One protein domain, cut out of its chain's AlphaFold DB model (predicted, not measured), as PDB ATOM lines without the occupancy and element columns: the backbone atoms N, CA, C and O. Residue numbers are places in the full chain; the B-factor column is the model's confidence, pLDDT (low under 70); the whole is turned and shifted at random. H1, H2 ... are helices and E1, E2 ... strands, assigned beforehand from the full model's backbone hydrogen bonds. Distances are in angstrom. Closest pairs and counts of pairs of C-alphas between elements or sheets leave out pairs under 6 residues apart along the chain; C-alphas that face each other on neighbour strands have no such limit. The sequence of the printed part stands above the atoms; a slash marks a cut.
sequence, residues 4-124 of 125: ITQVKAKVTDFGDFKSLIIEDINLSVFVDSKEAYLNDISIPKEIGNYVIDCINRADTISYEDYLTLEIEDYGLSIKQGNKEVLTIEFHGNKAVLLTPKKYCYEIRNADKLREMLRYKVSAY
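Overview. This is residues 4 to 124 of the 125 residues of an uncharacterized protein of Acidianus brierleyi (UniProt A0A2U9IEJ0). One long antiparallel sheet of nine strands is twisted and curled like part of a barrel, and it wraps round the short helix H1, which sits between strands E2 to E4 and E7. The last helix, H2, is on the opposite face of the sheet and runs across the strands. The printed part has 121 residues with two named helices and nine named strands, in the order E1 E2 E3 E4 H1 E5 E6 E7 E8 E9 H2; across the sheet the order is E4 E3 E2 E1 E5 E6 E7 E8 E9. The class is mixed, helices and strands. The whole is compact, with a radius of gyration of the C-alphas of 13.4 A and spans of 39 by 30 by 23 A.

Along the chain. E1, residues 4 to 13, begins at C-alpha 4 (146.985, 147.115, 145.652) and is 27.9 A long. E2 is residues 18 to 22, E3 residues 27 to 31 and E4 residues 36 to 38. H1, residues 45 to 54, measures 13.7 A. E5, residues 62 to 72, is 30.0 A long, from C-alpha 62 (170.136, 150.202, 156.116), and bends by 52 degrees at residue 65. E6 is residues 75 to 80, and E7, residues 83 to 91, is 24.1 A long. E8 is residues 94 to 98 and E9 residues 104 to 108. H2, residues 111 to 124, measures 20.1 A and ends at C-alpha 124 (144.953, 140.830, 151.770).

Arrangement. E1 and E5 are antiparallel neighbours at 145 degrees, with N 5 and O 69 at 2.9 A. E1 to E4 form a meander, each strand the antiparallel neighbour of the one before; E5 to E9 form another. In the hairpin of E2 and E3, N 20 and O 29 are 2.9 A apart; in that of E6 and E7, N 78 and O 86 are 2.8 A apart. The edge strands are E4 and E9. The sheet curls round H1: the closest C-alphas of H1 and E7 are those of Val 51 and Val 85, 5.5 A, and of H1 and E3 those of Gly 48 and Val 31, 6.0 A. H2 is on the opposite face at a height over the sheet of 9.1 A, only just over E5, on which 3 of its C-alphas fall; on the local plane it runs across E5 at 87 degrees. H1 and H2 are apart. Every O i to N i+4 pair of H1 is within hydrogen-bond range, and 8 of 10 in H2.

Size, cuts and confidence. The C-alphas of Asp 59 and Gly 92, 40.6 A apart, are the two farthest apart. The printed part has no cut, and no link is long. Mean pLDDT of the printed part is 87.3; residues 56 to 62 and residue 124 are under 70.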
ATOM      1  N   ILE A   4     145.856 146.198 145.528       91.81
ATOM      2  CA  ILE A   4     146.985 147.115 145.652       91.81
ATOM      3  C   ILE A   4     147.125 147.449 147.132       91.81
ATOM      4  O   ILE A   4     146.177 147.938 147.744       91.81
ATOM      5  N   THR A   5     148.290 147.171 147.705       92.25
ATOM      6  CA  THR A   5     148.588 147.434 149.116       92.25
ATOM      7  C   THR A   5     150.011 147.960 149.279       92.25
ATOM      8  O   THR A   5     150.797 147.954 148.329       92.25
ATOM      9  N   GLN A   6     150.347 148.433 150.475       92.81
ATOM     10  CA  GLN A   6     151.716 148.779 150.839       92.81
ATOM     11  C   GLN A   6     152.318 147.700 151.731       92.81
ATOM     12  O   GLN A   6     151.639 147.147 152.594       92.81
ATOM     13  N   VAL A   7     153.598 147.421 151.512       91.38
ATOM     14  CA  VAL A   7     154.384 146.453 152.276       91.38
ATOM     15  C   VAL A   7     155.681 147.094 152.733       91.38
ATOM     16  O   VAL A   7     156.333 147.821 151.980       91.38
ATOM     17  N   LYS A   8     156.057 146.828 153.975       92.12
ATOM     18  CA  LYS A   8     157.306 147.270 154.562       92.12
ATOM     19  C   LYS A   8     158.459 146.490 153.946       92.12
ATOM     20  O   LYS A   8     158.473 145.255 153.919       92.12
ATOM     21  N   ALA A   9     159.443 147.235 153.474       91.56
ATOM     22  CA  ALA A   9     160.675 146.710 152.936       91.56
ATOM     23  C   ALA A   9     161.868 147.249 153.715       91.56
ATOM     24  O   ALA A   9     161.926 148.424 154.078       91.56
ATOM     25  N   LYS A  10     162.851 146.380 153.924       91.62
ATOM     26  CA  LYS A  10     164.148 146.708 154.488       91.62
ATOM     27  C   LYS A  10     165.233 146.347 153.499       91.62
ATOM     28  O   LYS A  10     165.290 145.227 152.995       91.62
ATOM     29  N   VAL A  11     166.116 147.294 153.250       90.88
ATOM     30  CA  VAL A  11     167.240 147.135 152.344       90.88
ATOM     31  C   VAL A  11     168.536 147.274 153.122       90.88
ATOM     32  O   VAL A  11     168.655 148.143 153.981       90.88
ATOM     33  N   THR A  12     169.504 146.411 152.835       89.31
ATOM     34  CA  THR A  12     170.821 146.414 153.479       89.31
ATOM     35  C   THR A  12     171.924 146.331 152.429       89.31
ATOM     36  O   THR A  12     171.784 145.607 151.440       89.31
ATOM     37  N   ASP A  13     173.003 147.087 152.626       88.50
ATOM     38  CA  ASP A  13     174.202 147.071 151.783       88.50
ATOM     39  C   ASP A  13     175.472 147.171 152.638       88.50
ATOM     40  O   ASP A  13     175.746 148.201 153.252       88.50
ATOM     41  N   PHE A  14     176.243 146.087 152.668       85.50
ATOM     42  CA  PHE A  14     177.550 145.990 153.318       85.50
ATOM     43  C   PHE A  14     178.678 145.796 152.287       85.50
ATOM     44  O   PHE A  14     179.666 145.112 152.557       85.50
ATOM     45  N   GLY A  15     178.534 146.366 151.087       82.12
ATOM     46  CA  GLY A  15     179.484 146.225 149.984       82.12
ATOM     47  C   GLY A  15     179.318 144.887 149.273       82.12
ATOM     48  O   GLY A  15     178.542 144.773 148.325       82.12
ATOM     49  N   ASP A  16     180.025 143.862 149.750       86.50
ATOM     50  CA  ASP A  16     180.017 142.522 149.142       86.50
ATOM     51  C   ASP A  16     178.741 141.728 149.437       86.50
ATOM     52  O   ASP A  16     178.525 140.674 148.842       86.50
ATOM     53  N   PHE A  17     177.904 142.218 150.352       90.44
ATOM     54  CA  PHE A  17     176.602 141.653 150.671       90.44
ATOM     55  C   PHE A  17     175.522 142.720 150.550       90.44
ATOM     56  O   PHE A  17     175.624 143.792 151.150       90.44
ATOM     57  N   LYS A  18     174.447 142.391 149.839       92.56
ATOM     58  CA  LYS A  18     173.246 143.213 149.753       92.56
ATOM     59  C   LYS A  18     172.000 142.371 149.984       92.56
ATOM     60  O   LYS A  18     171.929 141.218 149.560       92.56
ATOM     61  N   SER A  19     170.980 142.975 150.583       93.69
ATOM     62  CA  SER A  19     169.677 142.334 150.720       93.69
ATOM     63  C   SER A  19     168.506 143.296 150.581       93.69
ATOM     64  O   SER A  19     168.605 144.473 150.928       93.69
ATOM     65  N   LEU A  20     167.379 142.758 150.132       93.75
ATOM     66  CA  LEU A  20     166.039 143.324 150.249       93.75
ATOM     67  C   LEU A  20     165.179 142.310 151.002       93.75
ATOM     68  O   LEU A  20     165.147 141.145 150.625       93.75
ATOM     69  N   ILE A  21     164.465 142.745 152.031       93.81
ATOM     70  CA  ILE A  21     163.512 141.936 152.790       93.81
ATOM     71  C   ILE A  21     162.175 142.667 152.776       93.81
ATOM     72  O   ILE A  21     162.103 143.810 153.209       93.81
ATOM     73  N   ILE A  22     161.126 142.017 152.284       91.94
ATOM     74  CA  ILE A  22     159.743 142.491 152.319       91.94
ATOM     75  C   ILE A  22     159.009 141.650 153.363       91.94
ATOM     76  O   ILE A  22     158.583 140.522 153.091       91.94
ATOM     77  N   GLU A  23     158.934 142.186 154.577       86.75
ATOM     78  CA  GLU A  23     158.573 141.438 155.789       86.75
ATOM     79  C   GLU A  23     157.140 140.890 155.712       86.75
ATOM     80  O   GLU A  23     156.891 139.730 156.043       86.75
ATOM     81  N   ASP A  24     156.218 141.693 155.183       88.00
ATOM     82  CA  ASP A  24     154.788 141.379 155.120       88.00
ATOM     83  C   ASP A  24     154.455 140.138 154.278       88.00
ATOM     84  O   ASP A  24     153.545 139.372 154.610       88.00
ATOM     85  N   ILE A  25     155.215 139.899 153.204       88.00
ATOM     86  CA  ILE A  25     155.004 138.763 152.290       88.00
ATOM     87  C   ILE A  25     156.094 137.695 152.373       88.00
ATOM     88  O   ILE A  25     156.081 136.748 151.587       88.00
ATOM     89  N   ASN A  26     157.015 137.822 153.333       87.19
ATOM     90  CA  ASN A  26     158.151 136.918 153.509       87.19
ATOM     91  C   ASN A  26     158.947 136.697 152.206       87.19
ATOM     92  O   ASN A  26     159.316 135.574 151.855       87.19
ATOM     93  N   LEU A  27     159.157 137.781 151.458       91.50
ATOM     94  CA  LEU A  27     159.966 137.770 150.247       91.50
ATOM     95  C   LEU A  27     161.297 138.444 150.540       91.50
ATOM     96  O   LEU A  27     161.341 139.548 151.071       91.50
ATOM     97  N   SER A  28     162.383 137.798 150.160       94.38
ATOM     98  CA  SER A  28     163.729 138.300 150.355       94.38
ATOM     99  C   SER A  28     164.563 138.083 149.104       94.38
ATOM    100  O   SER A  28     164.408 137.089 148.400       94.38
ATOM    101  N   VAL A  29     165.433 139.038 148.811       94.69
ATOM    102  CA  VAL A  29     166.457 138.936 147.776       94.69
ATOM    103  C   VAL A  29     167.794 139.146 148.453       94.69
ATOM    104  O   VAL A  29     167.992 140.167 149.108       94.69
ATOM    105  N   PHE A  30     168.706 138.200 148.280       95.88
ATOM    106  CA  PHE A  30     170.066 138.260 148.797       95.88
ATOM    107  C   PHE A  30     171.049 138.222 147.639       95.88
ATOM    108  O   PHE A  30     170.864 137.467 146.686       95.88
ATOM    109  N   VAL A  31     172.098 139.028 147.722       95.19
ATOM    110  CA  VAL A  31     173.219 139.000 146.786       95.19
ATOM    111  C   VAL A  31     174.498 139.062 147.595       95.19
ATOM    112  O   VAL A  31     174.657 139.959 148.420       95.19
ATOM    113  N   ASP A  32     175.413 138.138 147.338       93.69
ATOM    114  CA  ASP A  32     176.770 138.202 147.863       93.69
ATOM    115  C   ASP A  32     177.816 138.281 146.733       93.69
ATOM    116  O   ASP A  32     177.502 138.407 145.539       93.69
ATOM    117  N   SER A  33     179.099 138.215 147.098       90.06
ATOM    118  CA  SER A  33     180.221 138.249 146.153       90.06
ATOM    119  C   SER A  33     180.149 137.190 145.036       90.06
ATOM    120  O   SER A  33     180.652 137.437 143.937       90.06
ATOM    121  N   LYS A  34     179.455 136.065 145.231       90.50
ATOM    122  CA  LYS A  34     179.421 134.913 144.313       90.50
ATOM    123  C   LYS A  34     178.032 134.559 143.803       90.50
ATOM    124  O   LYS A  34     177.915 134.135 142.656       90.50
ATOM    125  N   GLU A  35     176.999 134.752 144.605       95.56
ATOM    126  CA  GLU A  35     175.681 134.166 144.382       95.56
ATOM    127  C   GLU A  35     174.561 135.181 144.630       95.56
ATOM    128  O   GLU A  35     174.763 136.263 145.188       95.56
ATOM    129  N   ALA A  36     173.366 134.845 144.150       95.56
ATOM    130  CA  ALA A  36     172.153 135.588 144.429       95.56
ATOM    131  C   ALA A  36     170.976 134.633 144.616       95.56
ATOM    132  O   ALA A  36     170.884 133.594 143.957       95.56
ATOM    133  N   TYR A  37     170.070 135.021 145.505       95.12
ATOM    134  CA  TYR A  37     168.950 134.203 145.934       95.12
ATOM    135  C   TYR A  37     167.674 135.036 146.041       95.12
ATOM    136  O   TYR A  37     167.703 136.156 146.547       95.12
ATOM    137  N   LEU A  38     166.554 134.475 145.588       93.88
ATOM    138  CA  LEU A  38     165.204 134.896 145.952       93.88
ATOM    139  C   LEU A  38     164.699 133.905 147.005       93.88
ATOM    140  O   LEU A  38     164.415 132.754 146.674       93.88
ATOM    141  N   ASN A  39     164.615 134.330 148.262       91.81
ATOM    142  CA  ASN A  39     164.493 133.444 149.417       91.81
ATOM    143  C   ASN A  39     165.590 132.368 149.408       91.81
ATOM    144  O   ASN A  39     166.760 132.692 149.591       91.81
ATOM    145  N   ASP A  40     165.223 131.107 149.184       89.62
ATOM    146  CA  ASP A  40     166.101 129.937 149.108       89.62
ATOM    147  C   ASP A  40     166.387 129.482 147.662       89.62
ATOM    148  O   ASP A  40     167.044 128.464 147.439       89.62
ATOM    149  N   ILE A  41     165.911 130.229 146.662       91.44
ATOM    150  CA  ILE A  41     166.005 129.874 145.244       91.44
ATOM    151  C   ILE A  41     167.133 130.666 144.589       91.44
ATOM    152  O   ILE A  41     167.103 131.894 144.577       91.44
ATOM    153  N   SER A  42     168.107 129.972 143.994       93.25
ATOM    154  CA  SER A  42     169.188 130.619 143.242       93.25
ATOM    155  C   SER A  42     168.639 131.361 142.019       93.25
ATOM    156  O   SER A  42     167.823 130.825 141.263       93.25
ATOM    157  N   ILE A  43     169.091 132.599 141.832       93.75
ATOM    158  CA  ILE A  43     168.731 133.466 140.707       93.75
ATOM    159  C   ILE A  43     169.998 134.091 140.105       93.75
ATOM    160  O   ILE A  43     171.028 134.175 140.779       93.75
ATOM    161  N   PRO A  44     169.955 134.584 138.855       93.88
ATOM    162  CA  PRO A  44     171.054 135.353 138.289       93.88
ATOM    163  C   PRO A  44     171.376 136.588 139.136       93.88
ATOM    164  O   PRO A  44     170.475 137.324 139.560       93.88
ATOM    165  N   LYS A  45     172.670 136.857 139.336       92.69
ATOM    166  CA  LYS A  45     173.136 138.016 140.111       92.69
ATOM    167  C   LYS A  45     172.668 139.336 139.524       92.69
ATOM    168  O   LYS A  45     172.466 140.291 140.265       92.69
ATOM    169  N   GLU A  46     172.500 139.412 138.212       91.38
ATOM    170  CA  GLU A  46     172.028 140.605 137.515       91.38
ATOM    171  C   GLU A  46     170.609 140.969 137.954       91.38
ATOM    172  O   GLU A  46     170.317 142.146 138.150       91.38
ATOM    173  N   ILE A  47     169.751 139.967 138.172       91.75
ATOM    174  CA  ILE A  47     168.390 140.170 138.678       91.75
ATOM    175  C   ILE A  47     168.437 140.600 140.137       91.75
ATOM    176  O   ILE A  47     167.828 141.610 140.483       91.75
ATOM    177  N   GLY A  48     169.188 139.881 140.976       92.12
ATOM    178  CA  GLY A  48     169.313 140.218 142.395       92.12
ATOM    179  C   GLY A  48     169.840 141.641 142.611       92.12
ATOM    180  O   GLY A  48     169.215 142.435 143.311       92.12
ATOM    181  N   ASN A  49     170.942 141.995 141.939       91.12
ATOM    182  CA  ASN A  49     171.507 143.344 141.987       91.12
ATOM    183  C   ASN A  49     170.516 144.379 141.469       91.12
ATOM    184  O   ASN A  49     170.318 145.397 142.116       91.12
ATOM    185  N   TYR A  50     169.851 144.115 140.341       90.38
ATOM    186  CA  TYR A  50     168.884 145.056 139.793       90.38
ATOM    187  C   TYR A  50     167.743 145.354 140.766       90.38
ATOM    188  O   TYR A  50     167.413 146.521 140.961       90.38
ATOM    189  N   VAL A  51     167.141 144.320 141.357       90.94
ATOM    190  CA  VAL A  51     166.019 144.466 142.297       90.94
ATOM    191  C   VAL A  51     166.432 145.326 143.485       90.94
ATOM    192  O   VAL A  51     165.728 146.264 143.856       90.94
ATOM    193  N   ILE A  52     167.603 145.038 144.040       90.44
ATOM    194  CA  ILE A  52     168.137 145.723 145.210       90.44
ATOM    195  C   ILE A  52     168.545 147.169 144.888       90.44
ATOM    196  O   ILE A  52     168.146 148.088 145.601       90.44
ATOM    197  N   ASP A  53     169.304 147.382 143.812       86.94
ATOM    198  CA  ASP A  53     169.779 148.702 143.378       86.94
ATOM    199  C   ASP A  53     168.629 149.570 142.836       86.94
ATOM    200  O   ASP A  53     168.754 150.790 142.706       86.94
ATOM    201  N   CYS A  54     167.491 148.960 142.481       84.44
ATOM    202  CA  CYS A  54     166.318 149.705 142.048       84.44
ATOM    203  C   CYS A  54     165.626 150.453 143.167       84.44
ATOM    204  O   CYS A  54     165.000 151.477 142.870       84.44
ATOM    205  N   ILE A  55     165.730 149.955 144.391       83.00
ATOM    206  CA  ILE A  55     165.162 150.626 145.544       83.00
ATOM    207  C   ILE A  55     166.081 151.794 145.865       83.00
ATOM    208  O   ILE A  55     167.264 151.610 146.135       83.00
ATOM    209  N   ASN A  56     165.544 153.005 145.756       67.25
ATOM    210  CA  ASN A  56     166.281 154.232 145.981       67.25
ATOM    211  C   ASN A  56     166.711 154.279 147.446       67.25
ATOM    212  O   ASN A  56     165.883 154.452 148.338       67.25
ATOM    213  N   ARG A  57     168.004 154.087 147.684       65.00
ATOM    214  CA  ARG A  57     168.605 154.212 149.005       65.00
ATOM    215  C   ARG A  57     169.098 155.647 149.109       65.00
ATOM    216  O   ARG A  57     169.975 156.042 148.347       65.00
ATOM    217  N   ALA A  58     168.567 156.431 150.046       52.91
ATOM    218  CA  ALA A  58     169.373 157.529 150.584       52.91
ATOM    219  C   ALA A  58     170.677 156.903 151.109       52.91
ATOM    220  O   ALA A  58     170.566 155.807 151.651       52.91
ATOM    221  N   ASP A  59     171.849 157.526 150.924       56.81
ATOM    222  CA  ASP A  59     173.211 157.014 151.222       56.81
ATOM    223  C   ASP A  59     173.378 156.420 152.643       56.81
ATOM    224  O   ASP A  59     174.026 156.975 153.530       56.81
ATOM    225  N   THR A  60     172.748 155.279 152.890       59.72
ATOM    226  CA  THR A  60     172.533 154.667 154.194       59.72
ATOM    227  C   THR A  60     172.668 153.164 154.038       59.72
ATOM    228  O   THR A  60     172.159 152.553 153.099       59.72
ATOM    229  N   ILE A  61     173.386 152.569 154.983       61.19
ATOM    230  CA  ILE A  61     173.702 151.135 155.015       61.19
ATOM    231  C   ILE A  61     172.434 150.285 155.191       61.19
ATOM    232  O   ILE A  61     172.357 149.161 154.699       61.19
ATOM    233  N   SER A  62     171.437 150.824 155.898       68.69
ATOM    234  CA  SER A  62     170.136 150.202 156.116       68.69
ATOM    235  C   SER A  62     169.043 151.231 155.880       68.69
ATOM    236  O   SER A  62     169.048 152.290 156.506       68.69
ATOM    237  N   TYR A  63     168.091 150.883 155.023       74.88
ATOM    238  CA  TYR A  63     166.970 151.732 154.642       74.88
ATOM    239  C   TYR A  63     165.663 150.960 154.828       74.88
ATOM    240  O   TYR A  63     165.563 149.813 154.395       74.88
ATOM    241  N   GLU A  64     164.686 151.573 155.493       81.25
ATOM    242  CA  GLU A  64     163.329 151.038 155.633       81.25
ATOM    243  C   GLU A  64     162.355 151.962 154.901       81.25
ATOM    244  O   GLU A  64     162.413 153.180 155.072       81.25
ATOM    245  N   ASP A  65     161.479 151.380 154.082       84.44
ATOM    246  CA  ASP A  65     160.495 152.106 153.272       84.44
ATOM    247  C   ASP A  65     159.257 151.246 153.013       84.44
ATOM    248  O   ASP A  65     159.240 150.044 153.299       84.44
ATOM    249  N   TYR A  66     158.221 151.858 152.452       88.81
ATOM    250  CA  TYR A  66     157.035 151.165 151.977       88.81
ATOM    251  C   TYR A  66     157.082 151.003 150.459       88.81
ATOM    252  O   TYR A  66     157.156 151.973 149.703       88.81
ATOM    253  N   LEU A  67     156.985 149.757 150.007       92.00
ATOM    254  CA  LEU A  67     156.811 149.416 148.602       92.00
ATOM    255  C   LEU A  67     155.332 149.183 148.309       92.00
ATOM    256  O   LEU A  67     154.578 148.711 149.158       92.00
ATOM    257  N   THR A  68     154.919 149.484 147.086       93.81
ATOM    258  CA  THR A  68     153.600 149.098 146.591       93.81
ATOM    259  C   THR A  68     153.661 147.653 146.122       93.81
ATOM    260  O   THR A  68     154.479 147.309 145.267       93.81
ATOM    261  N   LEU A  69     152.774 146.822 146.659       93.56
ATOM    262  CA  LEU A  69     152.532 145.462 146.208       93.56
ATOM    263  C   LEU A  69     151.221 145.428 145.422       93.56
ATOM    264  O   LEU A  69     150.156 145.748 145.953       93.56
ATOM    265  N   GLU A  70     151.300 145.017 144.163       93.81
ATOM    266  CA  GLU A  70     150.141 144.705 143.331       93.81
ATOM    267  C   GLU A  70     150.014 143.186 143.217       93.81
ATOM    268  O   GLU A  70     150.970 142.511 142.847       93.81
ATOM    269  N   ILE A  71     148.844 142.650 143.547       90.75
ATOM    270  CA  ILE A  71     148.534 141.220 143.489       90.75
ATOM    271  C   ILE A  71     147.478 141.000 142.413       90.75
ATOM    272  O   ILE A  71     146.440 141.670 142.403       90.75
ATOM    273  N   GLU A  72     147.727 140.020 141.553       89.00
ATOM    274  CA  GLU A  72     146.811 139.575 140.509       89.00
ATOM    275  C   GLU A  72     146.688 138.043 140.525       89.00
ATOM    276  O   GLU A  72     147.448 137.342 141.194       89.00
ATOM    277  N   ASP A  73     145.719 137.502 139.781       80.94
ATOM    278  CA  ASP A  73     145.351 136.078 139.858       80.94
ATOM    279  C   ASP A  73     146.518 135.123 139.514       80.94
ATOM    280  O   ASP A  73     146.546 133.980 139.974       80.94
ATOM    281  N   TYR A  74     147.503 135.597 138.743       82.75
ATOM    282  CA  TYR A  74     148.647 134.812 138.268       82.75
ATOM    283  C   TYR A  74     149.999 135.328 138.764       82.75
ATOM    284  O   TYR A  74     151.031 134.862 138.287       82.75
ATOM    285  N   GLY A  75     150.051 136.282 139.693       89.69
ATOM    286  CA  GLY A  75     151.333 136.876 140.055       89.69
ATOM    287  C   GLY A  75     151.257 138.052 141.005       89.69
ATOM    288  O   GLY A  75     150.201 138.411 141.525       89.69
ATOM    289  N   LEU A  76     152.421 138.647 141.228       93.19
ATOM    290  CA  LEU A  76     152.544 139.887 141.973       93.19
ATOM    291  C   LEU A  76     153.628 140.784 141.391       93.19
ATOM    292  O   LEU A  76     154.592 140.305 140.792       93.19
ATOM    293  N   SER A  77     153.486 142.079 141.630       93.94
ATOM    294  CA  SER A  77     154.434 143.110 141.225       93.94
ATOM    295  C   SER A  77     154.771 144.000 142.409       93.94
ATOM    296  O   SER A  77     153.891 144.440 143.146       93.94
ATOM    297  N   ILE A  78     156.053 144.295 142.573       94.06
ATOM    298  CA  ILE A  78     156.591 145.172 143.609       94.06
ATOM    299  C   ILE A  78     157.077 146.451 142.938       94.06
ATOM    300  O   ILE A  78     157.814 146.403 141.948       94.06
ATOM    301  N   LYS A  79     156.677 147.603 143.478       93.06
ATOM    302  CA  LYS A  79     157.010 148.929 142.943       93.06
ATOM    303  C   LYS A  79     157.459 149.879 144.053       93.06
ATOM    304  O   LYS A  79     156.967 149.802 145.174       93.06
ATOM    305  N   GLN A  80     158.345 150.815 143.725       90.00
ATOM    306  CA  GLN A  80     158.661 151.973 144.565       90.00
ATOM    307  C   GLN A  80     158.183 153.239 143.845       90.00
ATOM    308  O   GLN A  80     158.730 153.630 142.809       90.00
ATOM    309  N   GLY A  81     157.111 153.857 144.347       85.75
ATOM    310  CA  GLY A  81     156.401 154.906 143.610       85.75
ATOM    311  C   GLY A  81     155.945 154.404 142.232       85.75
ATOM    312  O   GLY A  81     155.281 153.376 142.131       85.75
ATOM    313  N   ASN A  82     156.350 155.098 141.163       83.06
ATOM    314  CA  ASN A  82     156.031 154.717 139.778       83.06
ATOM    315  C   ASN A  82     157.046 153.746 139.145       83.06
ATOM    316  O   ASN A  82     156.917 153.403 137.970       83.06
ATOM    317  N   LYS A  83     158.082 153.330 139.884       86.56
ATOM    318  CA  LYS A  83     159.152 152.468 139.376       86.56
ATOM    319  C   LYS A  83     158.872 151.017 139.740       86.56
ATOM    320  O   LYS A  83     158.787 150.676 140.914       86.56
ATOM    321  N   GLU A  84     158.765 150.156 138.736       90.38
ATOM    322  CA  GLU A  84     158.679 148.713 138.949       90.38
ATOM    323  C   GLU A  84     160.038 148.147 139.381       90.38
ATOM    324  O   GLU A  84     161.087 148.525 138.856       90.38
ATOM    325  N   VAL A  85     160.014 147.281 140.390       92.31
ATOM    326  CA  VAL A  85     161.206 146.690 141.011       92.31
ATOM    327  C   VAL A  85     161.337 145.233 140.585       92.31
ATOM    328  O   VAL A  85     162.368 144.836 140.042       92.31
ATOM    329  N   LEU A  86     160.284 144.447 140.804       94.31
ATOM    330  CA  LEU A  86     160.234 143.024 140.484       94.31
ATOM    331  C   LEU A  86     158.792 142.610 140.225       94.31
ATOM    332  O   LEU A  86     157.920 142.898 141.043       94.31
ATOM    333  N   THR A  87     158.573 141.863 139.153       94.69
ATOM    334  CA  THR A  87     157.315 141.158 138.906       94.69
ATOM    335  C   THR A  87     157.573 139.658 138.892       94.69
ATOM    336  O   THR A  87     158.556 139.193 138.316       94.69
ATOM    337  N   ILE A  88     156.713 138.904 139.576       94.25
ATOM    338  CA  ILE A  88     156.751 137.444 139.652       94.25
ATOM    339  C   ILE A  88     155.457 136.919 139.044       94.25
ATOM    340  O   ILE A  88     154.387 137.064 139.635       94.25
ATOM    341  N   GLU A  89     155.566 136.276 137.887       94.25
ATOM    342  CA  GLU A  89     154.435 135.625 137.228       94.25
ATOM    343  C   GLU A  89     154.503 134.112 137.384       94.25
ATOM    344  O   GLU A  89     155.541 133.485 137.178       94.25
ATOM    345  N   PHE A  90     153.377 133.500 137.706       91.94
ATOM    346  CA  PHE A  90     153.245 132.084 137.976       91.94
ATOM    347  C   PHE A  90     152.584 131.358 136.802       91.94
ATOM    348  O   PHE A  90     151.414 131.574 136.500       91.94
ATOM    349  N   HIS A  91     153.310 130.408 136.207       90.88
ATOM    350  CA  HIS A  91     152.874 129.642 135.034       90.88
ATOM    351  C   HIS A  91     153.031 128.137 135.292       90.88
ATOM    352  O   HIS A  91     154.131 127.593 135.216       90.88
ATOM    353  N   GLY A  92     151.949 127.428 135.631       87.69
ATOM    354  CA  GLY A  92     152.026 125.984 135.910       87.69
ATOM    355  C   GLY A  92     152.882 125.691 137.145       87.69
ATOM    356  O   GLY A  92     152.549 126.173 138.210       87.69
ATOM    357  N   ASN A  93     153.987 124.958 137.042       88.25
ATOM    358  CA  ASN A  93     154.944 124.751 138.148       88.25
ATOM    359  C   ASN A  93     156.168 125.689 138.072       88.25
ATOM    360  O   ASN A  93     157.211 125.428 138.679       88.25
ATOM    361  N   LYS A  94     156.074 126.759 137.278       92.88
ATOM    362  CA  LYS A  94     157.149 127.723 137.036       92.88
ATOM    363  C   LYS A  94     156.793 129.097 137.590       92.88
ATOM    364  O   LYS A  94     155.614 129.442 137.718       92.88
ATOM    365  N   ALA A  95     157.828 129.880 137.867       93.69
ATOM    366  CA  ALA A  95     157.725 131.313 138.084       93.69
ATOM    367  C   ALA A  95     158.675 132.044 137.137       93.69
ATOM    368  O   ALA A  95     159.786 131.580 136.892       93.69
ATOM    369  N   VAL A  96     158.243 133.180 136.612       94.31
ATOM    370  CA  VAL A  96     159.052 134.054 135.771       94.31
ATOM    371  C   VAL A  96     159.313 135.331 136.550       94.31
ATOM    372  O   VAL A  96     158.378 136.029 136.938       94.31
ATOM    373  N   LEU A  97     160.589 135.614 136.796       94.19
ATOM    374  CA  LEU A  97     161.039 136.874 137.373       94.19
ATOM    375  C   LEU A  97     161.245 137.881 136.251       94.19
ATOM    376  O   LEU A  97     162.050 137.641 135.350       94.19
ATOM    377  N   LEU A  98     160.541 139.002 136.328       92.56
ATOM    378  CA  LEU A  98     160.582 140.081 135.355       92.56
ATOM    379  C   LEU A  98     161.081 141.363 136.014       92.56
ATOM    380  O   LEU A  98     160.680 141.726 137.120       92.56
ATOM    381  N   THR A  99     161.946 142.066 135.294       89.94
ATOM    382  CA  THR A  99     162.446 143.389 135.677       89.94
ATOM    383  C   THR A  99     162.281 144.372 134.512       89.94
ATOM    384  O   THR A  99     162.377 143.957 133.351       89.94
ATOM    385  N   PRO A 100     162.140 145.688 134.760       83.50
ATOM    386  CA  PRO A 100     162.046 146.685 133.689       83.50
ATOM    387  C   PRO A 100     163.256 146.755 132.753       83.50
ATOM    388  O   PRO A 100     163.123 147.169 131.602       83.50
ATOM    389  N   LYS A 101     164.441 146.313 133.196       79.44
ATOM    390  CA  LYS A 101     165.617 146.157 132.316       79.44
ATOM    391  C   LYS A 101     165.511 144.966 131.354       79.44
ATOM    392  O   LYS A 101     166.476 144.666 130.657       79.44
ATOM    393  N   LYS A 102     164.341 144.323 131.275       72.31
ATOM    394  CA  LYS A 102     164.058 143.128 130.473       72.31
ATOM    395  C   LYS A 102     164.861 141.897 130.897       72.31
ATOM    396  O   LYS A 102     164.964 140.954 130.115       72.31
ATOM    397  N   TYR A 103     165.402 141.864 132.120       79.38
ATOM    398  CA  TYR A 103     165.853 140.586 132.661       79.38
ATOM    399  C   TYR A 103     164.619 139.733 132.922       79.38
ATOM    400  O   TYR A 103     163.698 140.167 133.617       79.38
ATOM    401  N   CYS A 104     164.626 138.552 132.317       87.50
ATOM    402  CA  CYS A 104     163.604 137.533 132.442       87.50
ATOM    403  C   CYS A 104     164.303 136.243 132.851       87.50
ATOM    404  O   CYS A 104     165.246 135.812 132.181       87.50
ATOM    405  N   TYR A 105     163.873 135.650 133.959       92.88
ATOM    406  CA  TYR A 105     164.429 134.389 134.429       92.88
ATOM    407  C   TYR A 105     163.333 133.441 134.879       92.88
ATOM    408  O   TYR A 105     162.483 133.790 135.694       92.88
ATOM    409  N   GLU A 106     163.380 132.228 134.338       93.88
ATOM    410  CA  GLU A 106     162.469 131.152 134.695       93.88
ATOM    411  C   GLU A 106     163.030 130.368 135.885       93.88
ATOM    412  O   GLU A 106     164.067 129.712 135.787       93.88
ATOM    413  N   ILE A 107     162.284 130.371 136.983       91.31
ATOM    414  CA  ILE A 107     162.447 129.446 138.097       91.31
ATOM    415  C   ILE A 107     161.559 128.227 137.836       91.31
ATOM    416  O   ILE A 107     160.339 128.338 137.685       91.31
ATOM    417  N   ARG A 108     162.167 127.040 137.833       89.12
ATOM    418  CA  ARG A 108     161.445 125.758 137.809       89.12
ATOM    419  C   ARG A 108     161.100 125.313 139.229       89.12
ATOM    420  O   ARG A 108     161.828 125.633 140.162       89.12
ATOM    421  N   ASN A 109     160.033 124.526 139.375       86.62
ATOM    422  CA  ASN A 109     159.540 124.025 140.666       86.62
ATOM    423  C   ASN A 109     159.197 125.156 141.649       86.62
ATOM    424  O   ASN A 109     159.513 125.097 142.837       86.62
ATOM    425  N   ALA A 110     158.530 126.195 141.147       88.62
ATOM    426  CA  ALA A 110     158.163 127.377 141.922       88.62
ATOM    427  C   ALA A 110     156.948 127.157 142.845       88.62
ATOM    428  O   ALA A 110     156.393 128.126 143.358       88.62
ATOM    429  N   ASP A 111     156.525 125.909 143.067       87.12
ATOM    430  CA  ASP A 111     155.357 125.578 143.892       87.12
ATOM    431  C   ASP A 111     155.536 126.048 145.337       87.12
ATOM    432  O   ASP A 111     154.623 126.646 145.896       87.12
ATOM    433  N   LYS A 112     156.741 125.889 145.906       86.00
ATOM    434  CA  LYS A 112     157.065 126.399 147.250       86.00
ATOM    435  C   LYS A 112     156.966 127.922 147.329       86.00
ATOM    436  O   LYS A 112     156.356 128.456 148.252       86.00
ATOM    437  N   LEU A 113     157.536 128.620 146.341       86.69
ATOM    438  CA  LEU A 113     157.464 130.079 146.252       86.69
ATOM    439  C   LEU A 113     156.006 130.535 146.123       86.69
ATOM    440  O   LEU A 113     155.582 131.465 146.808       86.69
ATOM    441  N   ARG A 114     155.223 129.846 145.287       87.19
ATOM    442  CA  ARG A 114     153.798 130.124 145.109       87.19
ATOM    443  C   ARG A 114     153.016 129.899 146.391       87.19
ATOM    444  O   ARG A 114     152.194 130.737 146.730       87.19
ATOM    445  N   GLU A 115     153.222 128.780 147.075       84.75
ATOM    446  CA  GLU A 115     152.502 128.445 148.302       84.75
ATOM    447  C   GLU A 115     152.779 129.475 149.400       84.75
ATOM    448  O   GLU A 115     151.844 130.010 150.000       84.75
ATOM    449  N   MET A 116     154.054 129.823 149.584       84.06
ATOM    450  CA  MET A 116     154.479 130.838 150.541       84.06
ATOM    451  C   MET A 116     153.830 132.199 150.246       84.06
ATOM    452  O   MET A 116     153.257 132.814 151.150       84.06
ATOM    453  N   LEU A 117     153.872 132.649 148.986       83.94
ATOM    454  CA  LEU A 117     153.254 133.912 148.589       83.94
ATOM    455  C   LEU A 117     151.733 133.845 148.695       83.94
ATOM    456  O   LEU A 117     151.147 134.752 149.265       83.94
ATOM    457  N   ARG A 118     151.083 132.765 148.243       80.94
ATOM    458  CA  ARG A 118     149.623 132.591 148.316       80.94
ATOM    459  C   ARG A 118     149.119 132.712 149.747       80.94
ATOM    460  O   ARG A 118     148.129 133.400 149.967       80.94
ATOM    461  N   TYR A 119     149.786 132.071 150.707       74.38
ATOM    462  CA  TYR A 119     149.370 132.124 152.106       74.38
ATOM    463  C   TYR A 119     149.408 133.558 152.649       74.38
ATOM    464  O   TYR A 119     148.428 134.033 153.220       74.38
ATOM    465  N   LYS A 120     150.505 134.283 152.413       75.50
ATOM    466  CA  LYS A 120     150.673 135.657 152.911       75.50
ATOM    467  C   LYS A 120     149.824 136.673 152.160       75.50
ATOM    468  O   LYS A 120     149.212 137.534 152.776       75.50
ATOM    469  N   VAL A 121     149.724 136.523 150.846       75.62
ATOM    470  CA  VAL A 121     148.890 137.354 149.978       75.62
ATOM    471  C   VAL A 121     147.405 137.164 150.282       75.62
ATOM    472  O   VAL A 121     146.667 138.141 150.261       75.62
ATOM    473  N   SER A 122     146.959 135.949 150.632       70.56
ATOM    474  CA  SER A 122     145.551 135.698 150.976       70.56
ATOM    475  C   SER A 122     145.064 136.466 152.205       70.56
ATOM    476  O   SER A 122     143.867 136.667 152.344       70.56
ATOM    477  N   ALA A 123     145.970 136.954 153.061       72.06
ATOM    478  CA  ALA A 123     145.608 137.851 154.157       72.06
ATOM    479  C   ALA A 123     145.117 139.232 153.673       72.06
ATOM    480  O   ALA A 123     144.521 139.970 154.452       72.06
ATOM    481  N   TYR A 124     145.369 139.578 152.406       65.75
ATOM    482  CA  TYR A 124     144.953 140.830 151.770       65.75
ATOM    483  C   TYR A 124     143.779 140.658 150.789       65.75
ATOM    484  O   TYR A 124     143.318 141.662 150.244       65.75
TER     485      TYR A 124